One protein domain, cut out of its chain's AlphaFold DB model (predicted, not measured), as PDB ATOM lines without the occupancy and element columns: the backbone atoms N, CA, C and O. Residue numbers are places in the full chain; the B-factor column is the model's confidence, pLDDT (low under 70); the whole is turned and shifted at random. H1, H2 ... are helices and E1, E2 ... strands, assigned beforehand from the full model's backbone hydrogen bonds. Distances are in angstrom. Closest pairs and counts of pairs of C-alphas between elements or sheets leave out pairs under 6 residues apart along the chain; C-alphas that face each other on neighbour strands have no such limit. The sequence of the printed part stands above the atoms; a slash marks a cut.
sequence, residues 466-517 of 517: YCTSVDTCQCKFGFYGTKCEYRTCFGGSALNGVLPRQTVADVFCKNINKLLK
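AT A GLANCE: This is residues 466 to 517 of the 517 residues of the protein "Predicted protein" of Naegleria gruberi (UniProt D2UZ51). A small strand hairpin, E1 and E2, sits at one end and a single helix, H1, at the other, with the looping stretch of residues 476 to 503 forming the middle. Along the printed 52 residues come E1, E2 and H1; the sheet, E1 - E2, is antiparallel. The class is mixed, with 21 residues in named elements, under half. The whole is compact, radius of gyration of the C-alphas 10.9 A, spanning 31 by 23 by 14 A.

HOW THE PARTS SIT: E1, residues 466 to 469, and E2, residues 472 to 475, form an antiparallel hairpin at 153 degrees, with N 466 and O 474 within hydrogen-bond range at 2.8 A. Residues 479 to 480 pair antiparallel with residues 486 to 487. H1, residues 504 to 516, is apart from E1; every O i to N i+4 pair in H1 is within hydrogen-bond range.

IN THESE COORDINATES: E1 begins at C-alpha 466 (-24.260, -15.733, -22.350) and is 9.2 A long; E2 is 9.6 A. H1, 18.6 A long, ends at C-alpha 516 (-18.369, -36.875, -15.773).

THE WHOLE: The farthest C-alphas, Val 470 and Val 504, are 31.7 A apart. The printed part has no cut. E1 to E2 is a tight link; E2 to H1 is long, 28 residues. Residues 489 to 517 have pLDDT under 70.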
ATOM      1  N   TYR A 466     -23.580 -16.656 -21.450       92.25
ATOM      2  CA  TYR A 466     -24.260 -15.733 -22.350       92.25
ATOM      3  C   TYR A 466     -23.427 -15.572 -23.620       92.25
ATOM      4  O   TYR A 466     -22.222 -15.344 -23.549       92.25
ATOM      5  N   CYS A 467     -24.060 -15.689 -24.785       93.12
ATOM      6  CA  CYS A 467     -23.403 -15.456 -26.069       93.12
ATOM      7  C   CYS A 467     -23.383 -13.950 -26.364       93.12
ATOM      8  O   CYS A 467     -24.434 -13.361 -26.611       93.12
ATOM      9  N   THR A 468     -22.207 -13.322 -26.301       89.62
ATOM     10  CA  THR A 468     -22.052 -11.857 -26.420       89.62
ATOM     11  C   THR A 468     -21.640 -11.415 -27.827       89.62
ATOM     12  O   THR A 468     -21.964 -10.313 -28.269       89.62
ATOM     13  N   SER A 469     -20.941 -12.281 -28.560       88.12
ATOM     14  CA  SER A 469     -20.531 -12.089 -29.954       88.12
ATOM     15  C   SER A 469     -20.307 -13.441 -30.627       88.12
ATOM     16  O   SER A 469     -20.381 -14.472 -29.963       88.12
ATOM     17  N   VAL A 470     -20.056 -13.447 -31.943       89.94
ATOM     18  CA  VAL A 470     -19.839 -14.689 -32.702       89.94
ATOM     19  C   VAL A 470     -18.741 -15.520 -32.033       89.94
ATOM     20  O   VAL A 470     -17.675 -14.993 -31.716       89.94
ATOM     21  N   ASP A 471     -19.050 -16.785 -31.745       91.81
ATOM     22  CA  ASP A 471     -18.167 -17.739 -31.053       91.81
ATOM     23  C   ASP A 471     -17.562 -17.218 -29.735       91.81
ATOM     24  O   ASP A 471     -16.485 -17.629 -29.307       91.81
ATOM     25  N   THR A 472     -18.266 -16.317 -29.045       93.06
ATOM     26  CA  THR A 472     -17.798 -15.708 -27.796       93.06
ATOM     27  C   THR A 472     -18.822 -15.897 -26.687       93.06
ATOM     28  O   THR A 472     -19.899 -15.298 -26.695       93.06
ATOM     29  N   CYS A 473     -18.460 -16.713 -25.702       92.56
ATOM     30  CA  CYS A 473     -19.279 -16.970 -24.528       92.56
ATOM     31  C   CYS A 473     -18.721 -16.255 -23.296       92.56
ATOM     32  O   CYS A 473     -17.566 -16.446 -22.920       92.56
ATOM     33  N   GLN A 474     -19.573 -15.489 -22.622       93.75
ATOM     34  CA  GLN A 474     -19.329 -15.002 -21.272       93.75
ATOM     35  C   GLN A 474     -19.914 -16.001 -20.271       93.75
ATOM     36  O   GLN A 474     -21.131 -16.150 -20.160       93.75
ATOM     37  N   CYS A 475     -19.055 -16.702 -19.538       89.38
ATOM     38  CA  CYS A 475     -19.501 -17.737 -18.610       89.38
ATOM     39  C   CYS A 475     -20.132 -17.159 -17.347       89.38
ATOM     40  O   CYS A 475     -19.662 -16.164 -16.793       89.38
ATOM     41  N   LYS A 476     -21.200 -17.812 -16.876       87.81
ATOM     42  CA  LYS A 476     -21.774 -17.555 -15.554       87.81
ATOM     43  C   LYS A 476     -20.761 -17.953 -14.479       87.81
ATOM     44  O   LYS A 476     -19.874 -18.778 -14.708       87.81
ATOM     45  N   PHE A 477     -20.911 -17.376 -13.288       82.88
ATOM     46  CA  PHE A 477     -20.048 -17.677 -12.150       82.88
ATOM     47  C   PHE A 477     -19.962 -19.190 -11.896       82.88
ATOM     48  O   PHE A 477     -20.976 -19.889 -11.886       82.88
ATOM     49  N   GLY A 478     -18.743 -19.688 -11.690       79.19
ATOM     50  CA  GLY A 478     -18.485 -21.107 -11.459       79.19
ATOM     51  C   GLY A 478     -18.286 -21.950 -12.724       79.19
ATOM     52  O   GLY A 478     -18.102 -23.162 -12.605       79.19
ATOM     53  N   PHE A 479     -18.291 -21.341 -13.915       83.88
ATOM     54  CA  PHE A 479     -18.033 -22.012 -15.190       83.88
ATOM     55  C   PHE A 479     -16.909 -21.333 -15.981       83.88
ATOM     56  O   PHE A 479     -16.692 -20.127 -15.874       83.88
ATOM     57  N   TYR A 480     -16.175 -22.115 -16.771       80.38
ATOM     58  CA  TYR A 480     -15.057 -21.660 -17.599       80.38
ATOM     59  C   TYR A 480     -14.908 -22.535 -18.856       80.38
ATOM     60  O   TYR A 480     -15.614 -23.533 -19.016       80.38
ATOM     61  N   GLY A 481     -13.985 -22.166 -19.747       81.81
ATOM     62  CA  GLY A 481     -13.858 -22.773 -21.075       81.81
ATOM     63  C   GLY A 481     -14.481 -21.898 -22.159       81.81
ATOM     64  O   GLY A 481     -15.261 -20.991 -21.872       81.81
ATOM     65  N   THR A 482     -14.115 -22.152 -23.414       85.88
ATOM     66  CA  THR A 482     -14.537 -21.315 -24.547       85.88
ATOM     67  C   THR A 482     -16.039 -21.415 -24.814       85.88
ATOM     68  O   THR A 482     -16.634 -20.447 -25.277       85.88
ATOM     69  N   LYS A 483     -16.678 -22.535 -24.445       90.25
ATOM     70  CA  LYS A 483     -18.129 -22.762 -24.516       90.25
ATOM     71  C   LYS A 483     -18.794 -22.825 -23.135       90.25
ATOM     72  O   LYS A 483     -19.926 -23.306 -23.047       90.25
ATOM     73  N   CYS A 484     -18.115 -22.392 -22.070       90.31
ATOM     74  CA  CYS A 484     -18.565 -22.525 -20.675       90.31
ATOM     75  C   CYS A 484     -18.904 -23.968 -20.272       90.31
ATOM     76  O   CYS A 484     -19.845 -24.238 -19.525       90.31
ATOM     77  N   GLU A 485     -18.144 -24.914 -20.813       87.50
ATOM     78  CA  GLU A 485     -18.402 -26.342 -20.703       87.50
ATOM     79  C   GLU A 485     -17.785 -26.998 -19.460       87.50
ATOM     80  O   GLU A 485     -18.011 -28.188 -19.231       87.50
ATOM     81  N   TYR A 486     -16.995 -26.255 -18.679       83.06
ATOM     82  CA  TYR A 486     -16.311 -26.761 -17.491       83.06
ATOM     83  C   TYR A 486     -16.769 -26.029 -16.234       83.06
ATOM     84  O   TYR A 486     -16.898 -24.808 -16.231       83.06
ATOM     85  N   ARG A 487     -16.965 -26.771 -15.139       80.12
ATOM     86  CA  ARG A 487     -17.306 -26.221 -13.822       80.12
ATOM     87  C   ARG A 487     -16.043 -26.035 -12.981       80.12
ATOM     88  O   ARG A 487     -15.204 -26.934 -12.927       80.12
ATOM     89  N   THR A 488     -15.907 -24.896 -12.309       70.69
ATOM     90  CA  THR A 488     -14.814 -24.640 -11.359       70.69
ATOM     91  C   THR A 488     -15.042 -25.444 -10.080       70.69
ATOM     92  O   THR A 488     -16.128 -25.377  -9.503       70.69
ATOM     93  N   CYS A 489     -14.034 -26.167  -9.600       62.41
ATOM     94  CA  CYS A 489     -14.193 -27.047  -8.439       62.41
ATOM     95  C   CYS A 489     -14.033 -26.354  -7.077       62.41
ATOM     96  O   CYS A 489     -14.534 -26.874  -6.087       62.41
ATOM     97  N   PHE A 490     -13.355 -25.200  -7.008       63.62
ATOM     98  CA  PHE A 490     -12.941 -24.590  -5.731       63.62
ATOM     99  C   PHE A 490     -13.177 -23.069  -5.649       63.62
ATOM    100  O   PHE A 490     -12.458 -22.363  -4.953       63.62
ATOM    101  N   GLY A 491     -14.174 -22.542  -6.370       55.09
ATOM    102  CA  GLY A 491     -14.615 -21.144  -6.217       55.09
ATOM    103  C   GLY A 491     -13.700 -20.068  -6.820       55.09
ATOM    104  O   GLY A 491     -13.914 -18.886  -6.567       55.09
ATOM    105  N   GLY A 492     -12.699 -20.440  -7.625       55.31
ATOM    106  CA  GLY A 492     -11.860 -19.477  -8.342       55.31
ATOM    107  C   GLY A 492     -12.643 -18.715  -9.419       55.31
ATOM    108  O   GLY A 492     -13.320 -19.321 -10.249       55.31
ATOM    109  N   SER A 493     -12.541 -17.385  -9.428       53.16
ATOM    110  CA  SER A 493     -13.142 -16.533 -10.457       53.16
ATOM    111  C   SER A 493     -12.311 -16.574 -11.745       53.16
ATOM    112  O   SER A 493     -11.206 -16.033 -11.792       53.16
ATOM    113  N   ALA A 494     -12.840 -17.202 -12.798       55.53
ATOM    114  CA  ALA A 494     -12.270 -17.103 -14.139       55.53
ATOM    115  C   ALA A 494     -12.524 -15.690 -14.699       55.53
ATOM    116  O   ALA A 494     -13.672 -15.270 -14.832       55.53
ATOM    117  N   LEU A 495     -11.460 -14.956 -15.031       55.16
ATOM    118  CA  LEU A 495     -11.553 -13.679 -15.743       55.16
ATOM    119  C   LEU A 495     -11.603 -13.980 -17.247       55.16
ATOM    120  O   LEU A 495     -10.693 -14.607 -17.783       55.16
ATOM    121  N   ASN A 496     -12.677 -13.568 -17.927       54.22
ATOM    122  CA  ASN A 496     -12.887 -13.787 -19.368       54.22
ATOM    123  C   ASN A 496     -12.787 -15.263 -19.816       54.22
ATOM    124  O   ASN A 496     -12.228 -15.565 -20.867       54.22
ATOM    125  N   GLY A 497     -13.300 -16.201 -19.013       54.75
ATOM    126  CA  GLY A 497     -13.335 -17.628 -19.374       54.75
ATOM    127  C   GLY A 497     -11.980 -18.349 -19.320       54.75
ATOM    128  O   GLY A 497     -11.923 -19.550 -19.598       54.75
ATOM    129  N   VAL A 498     -10.908 -17.657 -18.913       56.25
ATOM    130  CA  VAL A 498      -9.552 -18.201 -18.757       56.25
ATOM    131  C   VAL A 498      -9.151 -18.163 -17.281       56.25
ATOM    132  O   VAL A 498      -9.333 -17.162 -16.589       56.25
ATOM    133  N   LEU A 499      -8.599 -19.270 -16.776       56.78
ATOM    134  CA  LEU A 499      -8.013 -19.315 -15.436       56.78
ATOM    135  C   LEU A 499      -6.605 -18.689 -15.492       56.78
ATOM    136  O   LEU A 499      -5.768 -19.188 -16.246       56.78
ATOM    137  N   PRO A 500      -6.313 -17.624 -14.720       51.81
ATOM    138  CA  PRO A 500      -5.052 -16.880 -14.823       51.81
ATOM    139  C   PRO A 500      -3.805 -17.686 -14.405       51.81
ATOM    140  O   PRO A 500      -2.690 -17.296 -14.745       51.81
ATOM    141  N   ARG A 501      -3.969 -18.827 -13.720       54.62
ATOM    142  CA  ARG A 501      -2.934 -19.857 -13.513       54.62
ATOM    143  C   ARG A 501      -3.587 -21.238 -13.484       54.62
ATOM    144  O   ARG A 501      -4.532 -21.427 -12.731       54.62
ATOM    145  N   GLN A 502      -3.073 -22.192 -14.266       56.16
ATOM    146  CA  GLN A 502      -3.456 -23.605 -14.155       56.16
ATOM    147  C   GLN A 502      -2.699 -24.226 -12.979       56.16
ATOM    148  O   GLN A 502      -1.526 -24.575 -13.094       56.16
ATOM    149  N   THR A 503      -3.345 -24.325 -11.827       60.22
ATOM    150  CA  THR A 503      -2.833 -25.121 -10.708       60.22
ATOM    151  C   THR A 503      -3.000 -26.618 -11.012       60.22
ATOM    152  O   THR A 503      -3.785 -27.008 -11.879       60.22
ATOM    153  N   VAL A 504      -2.293 -27.494 -10.286       61.75
ATOM    154  CA  VAL A 504      -2.474 -28.961 -10.392       61.75
ATOM    155  C   VAL A 504      -3.943 -29.356 -10.171       61.75
ATOM    156  O   VAL A 504      -4.451 -30.265 -10.829       61.75
ATOM    157  N   ALA A 505      -4.654 -28.613  -9.315       59.38
ATOM    158  CA  ALA A 505      -6.081 -28.789  -9.075       59.38
ATOM    159  C   ALA A 505      -6.941 -28.494 -10.321       59.38
ATOM    160  O   ALA A 505      -7.905 -29.213 -10.572       59.38
ATOM    161  N   ASP A 506      -6.573 -27.511 -11.152       59.75
ATOM    162  CA  ASP A 506      -7.310 -27.163 -12.379       59.75
ATOM    163  C   ASP A 506      -7.140 -28.221 -13.478       59.75
ATOM    164  O   ASP A 506      -8.091 -28.544 -14.197       59.75
ATOM    165  N   VAL A 507      -5.942 -28.809 -13.585       65.94
ATOM    166  CA  VAL A 507      -5.666 -29.933 -14.499       65.94
ATOM    167  C   VAL A 507      -6.445 -31.175 -14.064       65.94
ATOM    168  O   VAL A 507      -7.076 -31.834 -14.894       65.94
ATOM    169  N   PHE A 508      -6.463 -31.459 -12.759       67.19
ATOM    170  CA  PHE A 508      -7.225 -32.571 -12.199       67.19
ATOM    171  C   PHE A 508      -8.734 -32.382 -12.418       67.19
ATOM    172  O   PHE A 508      -9.409 -33.293 -12.893       67.19
ATOM    173  N   CYS A 509      -9.252 -31.170 -12.204       67.75
ATOM    174  CA  CYS A 509     -10.656 -30.846 -12.455       67.75
ATOM    175  C   CYS A 509     -11.056 -30.900 -13.926       67.75
ATOM    176  O   CYS A 509     -12.152 -31.365 -14.237       67.75
ATOM    177  N   LYS A 510     -10.181 -30.502 -14.854       65.88
ATOM    178  CA  LYS A 510     -10.428 -30.694 -16.291       65.88
ATOM    179  C   LYS A 510     -10.573 -32.179 -16.644       65.88
ATOM    180  O   LYS A 510     -11.422 -32.523 -17.464       65.88
ATOM    181  N   ASN A 511      -9.777 -33.049 -16.023       69.81
ATOM    182  CA  ASN A 511      -9.844 -34.495 -16.244       69.81
ATOM    183  C   ASN A 511     -11.080 -35.129 -15.588       69.81
ATOM    184  O   ASN A 511     -11.739 -35.940 -16.232       69.81
ATOM    185  N   ILE A 512     -11.462 -34.706 -14.377       69.44
ATOM    186  CA  ILE A 512     -12.716 -35.138 -13.733       69.44
ATOM    187  C   ILE A 512     -13.935 -34.700 -14.554       69.44
ATOM    188  O   ILE A 512     -14.788 -35.521 -14.866       69.44
ATOM    189  N   ASN A 513     -14.005 -33.433 -14.974       66.06
ATOM    190  CA  ASN A 513     -15.112 -32.933 -15.798       66.06
ATOM    191  C   ASN A 513     -15.213 -33.657 -17.155       66.06
ATOM    192  O   ASN A 513     -16.306 -33.777 -17.697       66.06
ATOM    193  N   LYS A 514     -14.093 -34.149 -17.713       67.00
ATOM    194  CA  LYS A 514     -14.099 -35.008 -18.912       67.00
ATOM    195  C   LYS A 514     -14.650 -36.410 -18.652       67.00
ATOM    196  O   LYS A 514     -15.179 -36.996 -19.583       67.00
ATOM    197  N   LEU A 515     -14.482 -36.939 -17.440       65.81
ATOM    198  CA  LEU A 515     -14.980 -38.259 -17.037       65.81
ATOM    199  C   LEU A 515     -16.459 -38.236 -16.617       65.81
ATOM    200  O   LEU A 515     -17.095 -39.282 -16.615       65.81
ATOM    201  N   LEU A 516     -16.982 -37.068 -16.223       59.22
ATOM    202  CA  LEU A 516     -18.369 -36.875 -15.773       59.22
ATOM    203  C   LEU A 516     -19.338 -36.411 -16.881       59.22
ATOM    204  O   LEU A 516     -20.541 -36.354 -16.630       59.22
ATOM    205  N   LYS A 517     -18.826 -36.037 -18.060       49.62
ATOM    206  CA  LYS A 517     -19.613 -35.865 -19.293       49.62
ATOM    207  C   LYS A 517     -19.862 -37.219 -19.934       49.62
ATOM    208  O   LYS A 517     -20.951 -37.360 -20.528       49.62
TER     209      LYS A 517